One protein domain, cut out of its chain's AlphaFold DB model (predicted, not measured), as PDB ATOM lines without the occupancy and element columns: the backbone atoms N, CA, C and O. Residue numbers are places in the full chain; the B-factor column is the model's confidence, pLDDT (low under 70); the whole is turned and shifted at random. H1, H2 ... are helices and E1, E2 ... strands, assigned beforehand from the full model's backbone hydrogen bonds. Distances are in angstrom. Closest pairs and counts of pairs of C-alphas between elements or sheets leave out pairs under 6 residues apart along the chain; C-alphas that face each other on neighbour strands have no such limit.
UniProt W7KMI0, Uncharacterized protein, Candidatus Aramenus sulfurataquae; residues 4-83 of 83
ATOM      1  N   GLN A   4     177.882 -44.021 -11.579       88.56
ATOM      2  CA  GLN A   4     179.097 -43.210 -11.527       88.56
ATOM      3  C   GLN A   4     179.718 -43.325 -10.140       88.56
ATOM      4  O   GLN A   4     179.017 -43.391  -9.134       88.56
ATOM      5  N   VAL A   5     181.045 -43.370 -10.096       91.12
ATOM      6  CA  VAL A   5     181.808 -43.363  -8.850       91.12
ATOM      7  C   VAL A   5     182.738 -42.165  -8.900       91.12
ATOM      8  O   VAL A   5     183.451 -41.973  -9.883       91.12
ATOM      9  N   LYS A   6     182.715 -41.360  -7.844       92.06
ATOM     10  CA  LYS A   6     183.640 -40.255  -7.617       92.06
ATOM     11  C   LYS A   6     184.370 -40.474  -6.308       92.06
ATOM     12  O   LYS A   6     183.783 -40.939  -5.333       92.06
ATOM     13  N   TYR A   7     185.635 -40.095  -6.277       93.94
ATOM     14  CA  TYR A   7     186.431 -40.109  -5.066       93.94
ATOM     15  C   TYR A   7     186.766 -38.680  -4.664       93.94
ATOM     16  O   TYR A   7     187.094 -37.850  -5.509       93.94
ATOM     17  N   LEU A   8     186.680 -38.397  -3.371       93.25
ATOM     18  CA  LEU A   8     187.091 -37.135  -2.783       93.25
ATOM     19  C   LEU A   8     188.150 -37.385  -1.709       93.25
ATOM     20  O   LEU A   8     188.044 -38.339  -0.944       93.25
ATOM     21  N   SER A   9     189.135 -36.501  -1.595       92.50
ATOM     22  CA  SER A   9     190.081 -36.482  -0.476       92.50
ATOM     23  C   SER A   9     189.382 -36.210   0.863       92.50
ATOM     24  O   SER A   9     188.213 -35.822   0.904       92.50
ATOM     25  N   GLU A  10     190.104 -36.341   1.979       91.38
ATOM     26  CA  GLU A  10     189.583 -36.000   3.317       91.38
ATOM     27  C   GLU A  10     189.086 -34.551   3.451       91.38
ATOM     28  O   GLU A  10     188.272 -34.258   4.320       91.38
ATOM     29  N   PHE A  11     189.522 -33.659   2.559       87.81
ATOM     30  CA  PHE A  11     189.094 -32.261   2.510       87.81
ATOM     31  C   PHE A  11     187.945 -32.012   1.511       87.81
ATOM     32  O   PHE A  11     187.532 -30.870   1.313       87.81
ATOM     33  N   GLY A  12     187.435 -33.060   0.855       88.06
ATOM     34  CA  GLY A  12     186.332 -32.979  -0.104       88.06
ATOM     35  C   GLY A  12     186.737 -32.554  -1.521       88.06
ATOM     36  O   GLY A  12     185.888 -32.104  -2.281       88.06
ATOM     37  N   PHE A  13     188.017 -32.660  -1.897       89.00
ATOM     38  CA  PHE A  13     188.473 -32.356  -3.261       89.00
ATOM     39  C   PHE A  13     188.450 -33.608  -4.129       89.00
ATOM     40  O   PHE A  13     188.880 -34.659  -3.668       89.00
ATOM     41  N   GLU A  14     188.000 -33.488  -5.378       91.75
ATOM     42  CA  GLU A  14     187.961 -34.616  -6.311       91.75
ATOM     43  C   GLU A  14     189.361 -35.171  -6.580       91.75
ATOM     44  O   GLU A  14     190.309 -34.423  -6.827       91.75
ATOM     45  N   VAL A  15     189.477 -36.494  -6.502       92.25
ATOM     46  CA  VAL A  15     190.696 -37.248  -6.791       92.25
ATOM     47  C   VAL A  15     190.376 -38.343  -7.802       92.25
ATOM     48  O   VAL A  15     189.282 -38.905  -7.812       92.25
ATOM     49  N   SER A  16     191.334 -38.638  -8.678       88.31
ATOM     50  CA  SER A  16     191.141 -39.605  -9.765       88.31
ATOM     51  C   SER A  16     191.125 -41.061  -9.288       88.31
ATOM     52  O   SER A  16     190.576 -41.918  -9.975       88.31
ATOM     53  N   GLU A  17     191.700 -41.346  -8.120       88.38
ATOM     54  CA  GLU A  17     191.879 -42.697  -7.577       88.38
ATOM     55  C   GLU A  17     191.344 -42.801  -6.144       88.38
ATOM     56  O   GLU A  17     191.147 -41.790  -5.468       88.38
ATOM     57  N   ARG A  18     191.124 -44.035  -5.662       89.94
ATOM     58  CA  ARG A  18     190.663 -44.294  -4.289       89.94
ATOM     59  C   ARG A  18     191.670 -43.703  -3.288       89.94
ATOM     60  O   ARG A  18     192.797 -44.193  -3.215       89.94
ATOM     61  N   PRO A  19     191.282 -42.705  -2.475       88.81
ATOM     62  CA  PRO A  19     192.183 -42.110  -1.505       88.81
ATOM     63  C   PRO A  19     192.396 -43.063  -0.328       88.81
ATOM     64  O   PRO A  19     191.479 -43.773   0.080       88.81
ATOM     65  N   ALA A  20     193.583 -43.010   0.280       89.69
ATOM     66  CA  ALA A  20     193.838 -43.683   1.554       89.69
ATOM     67  C   ALA A  20     192.970 -43.108   2.686       89.69
ATOM     68  O   ALA A  20     192.635 -43.813   3.629       89.69
ATOM     69  N   LYS A  21     192.579 -41.832   2.597       92.94
ATOM     70  CA  LYS A  21     191.645 -41.198   3.525       92.94
ATOM     71  C   LYS A  21     190.780 -40.187   2.787       92.94
ATOM     72  O   LYS A  21     191.297 -39.273   2.143       92.94
ATOM     73  N   GLY A  22     189.466 -40.353   2.863       93.75
ATOM     74  CA  GLY A  22     188.543 -39.484   2.148       93.75
ATOM     75  C   GLY A  22     187.146 -40.060   2.034       93.75
ATOM     76  O   GLY A  22     186.636 -40.686   2.963       93.75
ATOM     77  N   TYR A  23     186.531 -39.829   0.882       94.19
ATOM     78  CA  TYR A  23     185.155 -40.198   0.608       94.19
ATOM     79  C   TYR A  23     185.036 -40.815  -0.774       94.19
ATOM     80  O   TYR A  23     185.712 -40.433  -1.726       94.19
ATOM     81  N   LYS A  24     184.124 -41.760  -0.885       94.38
ATOM     82  CA  LYS A  24     183.681 -42.357  -2.129       94.38
ATOM     83  C   LYS A  24     182.205 -42.037  -2.269       94.38
ATOM     84  O   LYS A  24     181.426 -42.281  -1.351       94.38
ATOM     85  N   ILE A  25     181.847 -41.458  -3.401       93.19
ATOM     86  CA  ILE A  25     180.483 -41.095  -3.748       93.19
ATOM     87  C   ILE A  25     180.072 -41.976  -4.911       93.19
ATOM     88  O   ILE A  25     180.695 -41.955  -5.971       93.19
ATOM     89  N   GLU A  26     179.018 -42.746  -4.721       93.12
ATOM     90  CA  GLU A  26     178.450 -43.595  -5.753       93.12
ATOM     91  C   GLU A  26     177.086 -43.053  -6.127       93.12
ATOM     92  O   GLU A  26     176.246 -42.877  -5.251       93.12
ATOM     93  N   SER A  27     176.855 -42.791  -7.409       89.75
ATOM     94  CA  SER A  27     175.571 -42.304  -7.886       89.75
ATOM     95  C   SER A  27     174.917 -43.261  -8.866       89.75
ATOM     96  O   SER A  27     175.567 -43.863  -9.727       89.75
ATOM     97  N   TYR A  28     173.607 -43.401  -8.708       88.94
ATOM     98  CA  TYR A  28     172.763 -44.321  -9.444       88.94
ATOM     99  C   TYR A  28     171.614 -43.541 -10.052       88.94
ATOM    100  O   TYR A  28     170.904 -42.818  -9.357       88.94
ATOM    101  N   TYR A  29     171.416 -43.698 -11.356       85.06
ATOM    102  CA  TYR A  29     170.216 -43.203 -12.014       85.06
ATOM    103  C   TYR A  29     169.217 -44.345 -12.188       85.06
ATOM    104  O   TYR A  29     169.488 -45.304 -12.921       85.06
ATOM    105  N   LEU A  30     168.069 -44.231 -11.519       81.12
ATOM    106  CA  LEU A  30     166.939 -45.145 -11.637       81.12
ATOM    107  C   LEU A  30     165.970 -44.614 -12.708       81.12
ATOM    108  O   LEU A  30     165.181 -43.708 -12.425       81.12
ATOM    109  N   PRO A  31     165.981 -45.173 -13.935       69.25
ATOM    110  CA  PRO A  31     165.173 -44.656 -15.039       69.25
ATOM    111  C   PRO A  31     163.667 -44.804 -14.797       69.25
ATOM    112  O   PRO A  31     162.895 -43.987 -15.282       69.25
ATOM    113  N   THR A  32     163.244 -45.804 -14.017       72.25
ATOM    114  CA  THR A  32     161.827 -46.117 -13.781       72.25
ATOM    115  C   THR A  32     161.065 -44.960 -13.136       72.25
ATOM    116  O   THR A  32     159.922 -44.713 -13.498       72.25
ATOM    117  N   ASN A  33     161.717 -44.223 -12.230       69.00
ATOM    118  CA  ASN A  33     161.111 -43.109 -11.494       69.00
ATOM    119  C   ASN A  33     161.877 -41.785 -11.684       69.00
ATOM    120  O   ASN A  33     161.591 -40.816 -10.992       69.00
ATOM    121  N   SER A  34     162.862 -41.736 -12.594       77.69
ATOM    122  CA  SER A  34     163.783 -40.595 -12.765       77.69
ATOM    123  C   SER A  34     164.468 -40.141 -11.466       77.69
ATOM    124  O   SER A  34     164.781 -38.965 -11.302       77.69
ATOM    125  N   VAL A  35     164.712 -41.076 -10.543       82.62
ATOM    126  CA  VAL A  35     165.340 -40.794  -9.246       82.62
ATOM    127  C   VAL A  35     166.846 -40.962  -9.371       82.62
ATOM    128  O   VAL A  35     167.328 -41.956  -9.922       82.62
ATOM    129  N   LYS A  36     167.598 -39.998  -8.837       87.12
ATOM    130  CA  LYS A  36     169.037 -40.154  -8.605       87.12
ATOM    131  C   LYS A  36     169.260 -40.559  -7.162       87.12
ATOM    132  O   LYS A  36     168.761 -39.884  -6.273       87.12
ATOM    133  N   GLU A  37     170.017 -41.617  -6.928       89.69
ATOM    134  CA  GLU A  37     170.495 -41.990  -5.598       89.69
ATOM    135  C   GLU A  37     171.992 -41.741  -5.504       89.69
ATOM    136  O   GLU A  37     172.726 -41.947  -6.469       89.69
ATOM    137  N   VAL A  38     172.443 -41.301  -4.337       91.25
ATOM    138  CA  VAL A  38     173.834 -41.051  -4.000       91.25
ATOM    139  C   VAL A  38     174.148 -41.738  -2.678       91.25
ATOM    140  O   VAL A  38     173.524 -41.475  -1.652       91.25
ATOM    141  N   ILE A  39     175.138 -42.619  -2.705       92.25
ATOM    142  CA  ILE A  39     175.677 -43.310  -1.539       92.25
ATOM    143  C   ILE A  39     177.040 -42.709  -1.237       92.25
ATOM    144  O   ILE A  39     177.888 -42.601  -2.123       92.25
ATOM    145  N   VAL A  40     177.253 -42.319   0.014       92.50
ATOM    146  CA  VAL A  40     178.506 -41.732   0.474       92.50
ATOM    147  C   VAL A  40     179.157 -42.669   1.471       92.50
ATOM    148  O   VAL A  40     178.593 -43.015   2.510       92.50
ATOM    149  N   THR A  41     180.384 -43.051   1.159       94.00
ATOM    150  CA  THR A  41     181.204 -43.955   1.952       94.00
ATOM    151  C   THR A  41     182.459 -43.220   2.390       94.00
ATOM    152  O   THR A  41     183.196 -42.687   1.565       94.00
ATOM    153  N   LYS A  42     182.723 -43.185   3.693       93.56
ATOM    154  CA  LYS A  42     183.995 -42.715   4.236       93.56
ATOM    155  C   LYS A  42     185.042 -43.813   4.060       93.56
ATOM    156  O   LYS A  42     184.787 -44.968   4.403       93.56
ATOM    157  N   VAL A  43     186.196 -43.444   3.519       93.50
ATOM    158  CA  VAL A  43     187.340 -44.331   3.292       93.50
ATOM    159  C   VAL A  43     188.427 -43.968   4.297       93.50
ATOM    160  O   VAL A  43     188.860 -42.816   4.343       93.50
ATOM    161  N   GLU A  44     188.856 -44.938   5.100       91.44
ATOM    162  CA  GLU A  44     189.956 -44.824   6.065       91.44
ATOM    163  C   GLU A  44     190.848 -46.072   5.945       91.44
ATOM    164  O   GLU A  44     190.624 -47.097   6.586       91.44
ATOM    165  N   GLY A  45     191.844 -45.995   5.061       89.25
ATOM    166  CA  GLY A  45     192.707 -47.103   4.660       89.25
ATOM    167  C   GLY A  45     191.911 -48.208   3.965       89.25
ATOM    168  O   GLY A  45     191.238 -47.989   2.950       89.25
ATOM    169  N   ASP A  46     191.971 -49.402   4.545       87.50
ATOM    170  CA  ASP A  46     191.218 -50.577   4.105       87.50
ATOM    171  C   ASP A  46     189.753 -50.565   4.567       87.50
ATOM    172  O   ASP A  46     188.950 -51.371   4.097       87.50
ATOM    173  N   VAL A  47     189.372 -49.643   5.457       90.81
ATOM    174  CA  VAL A  47     188.010 -49.559   5.990       90.81
ATOM    175  C   VAL A  47     187.160 -48.628   5.129       90.81
ATOM    176  O   VAL A  47     187.457 -47.444   4.969       90.81
ATOM    177  N   GLU A  48     186.057 -49.161   4.609       92.00
ATOM    178  CA  GLU A  48     185.001 -48.409   3.932       92.00
ATOM    179  C   GLU A  48     183.736 -48.444   4.797       92.00
ATOM    180  O   GLU A  48     183.231 -49.518   5.126       92.00
ATOM    181  N   LYS A  49     183.215 -47.273   5.180       92.69
ATOM    182  CA  LYS A  49     181.989 -47.155   5.980       92.69
ATOM    183  C   LYS A  49     180.981 -46.250   5.291       92.69
ATOM    184  O   LYS A  49     181.262 -45.076   5.070       92.69
ATOM    185  N   GLU A  50     179.803 -46.775   4.964       92.69
ATOM    186  CA  GLU A  50     178.681 -45.949   4.502       92.69
ATOM    187  C   GLU A  50     178.310 -44.951   5.609       92.69
ATOM    188  O   GLU A  50     178.071 -45.343   6.753       92.69
ATOM    189  N   ILE A  51     178.340 -43.660   5.284       90.00
ATOM    190  CA  ILE A  51     177.988 -42.580   6.216       90.00
ATOM    191  C   ILE A  51     176.629 -41.974   5.897       90.00
ATOM    192  O   ILE A  51     175.985 -41.437   6.792       90.00
ATOM    193  N   ALA A  52     176.191 -42.061   4.641       88.69
ATOM    194  CA  ALA A  52     174.920 -41.516   4.210       88.69
ATOM    195  C   ALA A  52     174.470 -42.141   2.890       88.69
ATOM    196  O   ALA A  52     175.282 -42.487   2.028       88.69
ATOM    197  N   ARG A  53     173.153 -42.203   2.719       90.06
ATOM    198  CA  ARG A  53     172.482 -42.525   1.465       90.06
ATOM    199  C   ARG A  53     171.360 -41.521   1.282       90.06
ATOM    200  O   ARG A  53     170.553 -41.346   2.187       90.06
ATOM    201  N   VAL A  54     171.348 -40.858   0.139       88.88
ATOM    202  CA  VAL A  54     170.401 -39.788  -0.178       88.88
ATOM    203  C   VAL A  54     169.940 -39.921  -1.616       88.88
ATOM    204  O   VAL A  54     170.669 -40.417  -2.470       88.88
ATOM    205  N   SER A  55     168.734 -39.468  -1.900       87.69
ATOM    206  CA  SER A  55     168.129 -39.497  -3.223       87.69
ATOM    207  C   SER A  55     167.681 -38.103  -3.654       87.69
ATOM    208  O   SER A  55     167.602 -37.185  -2.843       87.69
ATOM    209  N   SER A  56     167.359 -37.911  -4.935       85.06
ATOM    210  CA  SER A  56     166.855 -36.618  -5.424       85.06
ATOM    211  C   SER A  56     165.438 -36.301  -4.934       85.06
ATOM    212  O   SER A  56     164.916 -35.235  -5.246       85.06
ATOM    213  N   LEU A  57     164.799 -37.234  -4.222       84.25
ATOM    214  CA  LEU A  57     163.518 -37.028  -3.549       84.25
ATOM    215  C   LEU A  57     163.700 -36.575  -2.094       84.25
ATOM    216  O   LEU A  57     162.745 -36.084  -1.495       84.25
ATOM    217  N   ASP A  58     164.898 -36.740  -1.525       82.44
ATOM    218  CA  ASP A  58     165.191 -36.338  -0.154       82.44
ATOM    219  C   ASP A  58     165.278 -34.816  -0.016       82.44
ATOM    220  O   ASP A  58     165.676 -34.083  -0.928       82.44
ATOM    221  N   ASN A  59     164.918 -34.326   1.170       82.50
ATOM    222  CA  ASN A  59     164.991 -32.908   1.476       82.50
ATOM    223  C   ASN A  59     166.455 -32.475   1.645       82.50
ATOM    224  O   ASN A  59     167.204 -33.029   2.451       82.50
ATOM    225  N   VAL A  60     166.847 -31.426   0.917       80.06
ATOM    226  CA  VAL A  60     168.195 -30.839   0.971       80.06
ATOM    227  C   VAL A  60     168.588 -30.443   2.396       80.06
ATOM    228  O   VAL A  60     169.755 -30.553   2.758       80.06
ATOM    229  N   ILE A  61     167.636 -30.005   3.226       81.44
ATOM    230  CA  ILE A  61     167.912 -29.592   4.609       81.44
ATOM    231  C   ILE A  61     168.345 -30.790   5.464       81.44
ATOM    232  O   ILE A  61     169.333 -30.691   6.192       81.44
ATOM    233  N   ASP A  62     167.637 -31.916   5.365       83.00
ATOM    234  CA  ASP A  62     167.979 -33.148   6.085       83.00
ATOM    235  C   ASP A  62     169.321 -33.713   5.613       83.00
ATOM    236  O   ASP A  62     170.132 -34.149   6.431       83.00
ATOM    237  N   LEU A  63     169.607 -33.602   4.313       82.50
ATOM    238  CA  LEU A  63     170.908 -33.940   3.747       82.50
ATOM    239  C   LEU A  63     172.018 -33.089   4.371       82.50
ATOM    240  O   LEU A  63     172.974 -33.637   4.909       82.50
ATOM    241  N   VAL A  64     171.899 -31.760   4.346       83.25
ATOM    242  CA  VAL A  64     172.929 -30.864   4.905       83.25
ATOM    243  C   VAL A  64     173.161 -31.152   6.390       83.25
ATOM    244  O   VAL A  64     174.313 -31.190   6.819       83.25
ATOM    245  N   LYS A  65     172.099 -31.440   7.153       84.62
ATOM    246  CA  LYS A  65     172.208 -31.856   8.560       84.62
ATOM    247  C   LYS A  65     172.927 -33.192   8.736       84.62
ATOM    248  O   LYS A  65     173.743 -33.323   9.642       84.62
ATOM    249  N   ALA A  66     172.667 -34.180   7.879       82.38
ATOM    250  CA  ALA A  66     173.352 -35.474   7.931       82.38
ATOM    251  C   ALA A  66     174.868 -35.351   7.687       82.38
ATOM    252  O   ALA A  66     175.645 -36.181   8.158       82.38
ATOM    253  N   PHE A  67     175.287 -34.295   6.984       85.94
ATOM    254  CA  PHE A  67     176.690 -33.978   6.735       85.94
ATOM    255  C   PHE A  67     177.234 -32.836   7.610       85.94
ATOM    256  O   PHE A  67     178.322 -32.321   7.343       85.94
ATOM    257  N   GLU A  68     176.528 -32.451   8.674       81.75
ATOM    258  CA  GLU A  68     177.002 -31.441   9.616       81.75
ATOM    259  C   GLU A  68     178.255 -31.974  10.343       81.75
ATOM    260  O   GLU A  68     178.209 -32.973  11.059       81.75
ATOM    261  N   GLY A  69     179.415 -31.360  10.081       83.62
ATOM    262  CA  GLY A  69     180.729 -31.834  10.548       83.62
ATOM    263  C   GLY A  69     181.603 -32.501   9.476       83.62
ATOM    264  O   GLY A  69     182.752 -32.844   9.756       83.62
ATOM    265  N   TYR A  70     181.104 -32.646   8.246       87.94
ATOM    266  CA  TYR A  70     181.889 -33.081   7.088       87.94
ATOM    267  C   TYR A  70     182.359 -31.889   6.235       87.94
ATOM    268  O   TYR A  70     181.834 -30.780   6.368       87.94
ATOM    269  N   PRO A  71     183.349 -32.083   5.340       88.56
ATOM    270  CA  PRO A  71     183.828 -31.011   4.478       88.56
ATOM    271  C   PRO A  71     182.698 -30.442   3.623       88.56
ATOM    272  O   PRO A  71     181.996 -31.184   2.941       88.56
ATOM    273  N   GLN A  72     182.568 -29.117   3.579       87.81
ATOM    274  CA  GLN A  72     181.519 -28.450   2.799       87.81
ATOM    275  C   GLN A  72     181.536 -28.868   1.318       87.81
ATOM    276  O   GLN A  72     180.487 -29.097   0.722       87.81
ATOM    277  N   LYS A  73     182.731 -29.097   0.759       89.44
ATOM    278  CA  LYS A  73     182.909 -29.571  -0.619       89.44
ATOM    279  C   LYS A  73     182.327 -30.963  -0.885       89.44
ATOM    280  O   LYS A  73     181.895 -31.225  -2.004       89.44
ATOM    281  N   LEU A  74     182.287 -31.841   0.123       89.69
ATOM    282  CA  LEU A  74     181.608 -33.138   0.016       89.69
ATOM    283  C   LEU A  74     180.111 -32.919  -0.217       89.69
ATOM    284  O   LEU A  74     179.536 -33.496  -1.137       89.69
ATOM    285  N   VAL A  75     179.506 -32.043   0.585       89.44
ATOM    286  CA  VAL A  75     178.080 -31.704   0.491       89.44
ATOM    287  C   VAL A  75     177.764 -31.070  -0.859       89.44
ATOM    288  O   VAL A  75     176.819 -31.482  -1.526       89.44
ATOM    289  N   GLU A  76     178.591 -30.126  -1.314       89.94
ATOM    290  CA  GLU A  76     178.436 -29.506  -2.633       89.94
ATOM    291  C   GLU A  76     178.514 -30.529  -3.773       89.94
ATOM    292  O   GLU A  76     177.684 -30.490  -4.682       89.94
ATOM    293  N   ALA A  77     179.461 -31.472  -3.717       89.38
ATOM    294  CA  ALA A  77     179.588 -32.522  -4.723       89.38
ATOM    295  C   ALA A  77     178.335 -33.410  -4.781       89.38
ATOM    296  O   ALA A  77     177.845 -33.714  -5.868       89.38
ATOM    297  N   ILE A  78     177.782 -33.786  -3.626       89.06
ATOM    298  CA  ILE A  78     176.549 -34.580  -3.540       89.06
ATOM    299  C   ILE A  78     175.370 -33.804  -4.135       89.06
ATOM    300  O   ILE A  78     174.653 -34.331  -4.983       89.06
ATOM    301  N   LEU A  79     175.195 -32.536  -3.752       87.56
ATOM    302  CA  LEU A  79     174.113 -31.687  -4.261       87.56
ATOM    303  C   LEU A  79     174.211 -31.455  -5.772       87.56
ATOM    304  O   LEU A  79     173.189 -31.423  -6.454       87.56
ATOM    305  N   GLN A  80     175.424 -31.326  -6.316       87.38
ATOM    306  CA  GLN A  80     175.631 -31.232  -7.763       87.38
ATOM    307  C   GLN A  80     175.244 -32.515  -8.501       87.38
ATOM    308  O   GLN A  80     174.759 -32.435  -9.625       87.38
ATOM    309  N   ILE A  81     175.450 -33.684  -7.892       87.00
ATOM    310  CA  ILE A  81     175.049 -34.965  -8.483       87.00
ATOM    311  C   ILE A  81     173.523 -35.130  -8.443       87.00
ATOM    312  O   ILE A  81     172.945 -35.654  -9.396       87.00
ATOM    313  N   LEU A  82     172.887 -34.694  -7.350       83.50
ATOM    314  CA  LEU A  82     171.442 -34.795  -7.141       83.50
ATOM    315  C   LEU A  82     170.618 -33.794  -7.970       83.50
ATOM    316  O   LEU A  82     169.457 -34.090  -8.243       83.50
ATOM    317  N   LYS A  83     171.203 -32.656  -8.375       77.69
ATOM    318  CA  LYS A  83     170.619 -31.719  -9.357       77.69
ATOM    319  C   LYS A  83     170.314 -32.404 -10.685       77.69
ATOM    320  O   LYS A  83     169.257 -32.112 -11.273       77.69
TER     321      LYS A  83
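Overview. This is residues 4 to 83 of the 83 residues of an uncharacterized protein of Candidatus Aramenus sulfurataquae (UniProt W7KMI0). A twisted sheet of four strands is covered on one face by the helix H2, which runs along the two inner strands E2 and E3, and its other face is bare of named helices. The shorter helix H1 is on the sheet near the edge strand E4, while at the opposite edge the stretch between E1 and E2 folds back beside E1. The printed part has 80 residues with four named strands and then two named helices, in the order E1 E2 E3 E4 H1 H2; the sheet runs E1 E2 E3 E4 and is antiparallel throughout. The class is mixed, helices and strands, and the whole is compact, with a radius of gyration of the C-alphas of 12.1 A and spans of 35 by 24 by 18 A.

Along the chain. E1, residues 4 to 9, begins with C-alpha 4 at (179.097, -43.210, -11.527) and is 17.0 A long. E2, residues 21 to 30, and E3, residues 35 to 44, are each 29.3 A long; C-alpha 35 is at (165.340, -40.794, -9.246). E4, residues 47 to 55, measures 24.1 A. H1, residues 60 to 66, measures 9.8 A. H2, residues 72 to 82, measures 15.5 A and ends with C-alpha 82 at (171.442, -34.795, -7.141).

Arrangement. The four strands form a meander, each strand the antiparallel neighbour of the one before, and E1 and E2, E2 and E3, and E3 and E4 are hairpins. Between E1 and E2, N 6 and O 25 are 2.8 A apart, within hydrogen-bond range. Between E2 and E3, N 24 and O 41 are 2.8 A apart, and between E3 and E4, N 38 and O 54 are 2.7 A apart, both within that range. E1 and E4 are apart. Residues 7 to 8 of E1 also pair, antiparallel, with residues 14 to 15. H1 and H2 on one face of the sheet give two layers, a sheet with helices on one side. H2 lies over E2 and E3 at a height over the sheet of 8.5 A, and runs along the strands, at 12 degrees to E2 on the local plane. The closest C-alphas of H2 and E3 are those of Leu 82 and Lys 36, 6.1 A apart. H1 is on the sheet too, and its closest C-alphas with E4 are those of Leu 63 and Val 54, 7.1 A apart. H1 and H2 are close but not clearly touching, with the C-alphas of Val 64 and Val 75 closest at 6.8 A, and stand at a steep tilt of 43 degrees, opposite ways. In H1 and H2 every O i to N i+4 pair is within hydrogen-bond range.

Size, cuts and confidence. The two C-alphas farthest apart are those of Thr 32 and Gly 45, at 36.0 A. The printed part has no cut and ends at residue 83, the chain's last residue. The link from E1 to E2, with 11 residues, is long, and the other four links are tight. The mean pLDDT of the printed part is 87.7, and residues 31 and 33 are under 70.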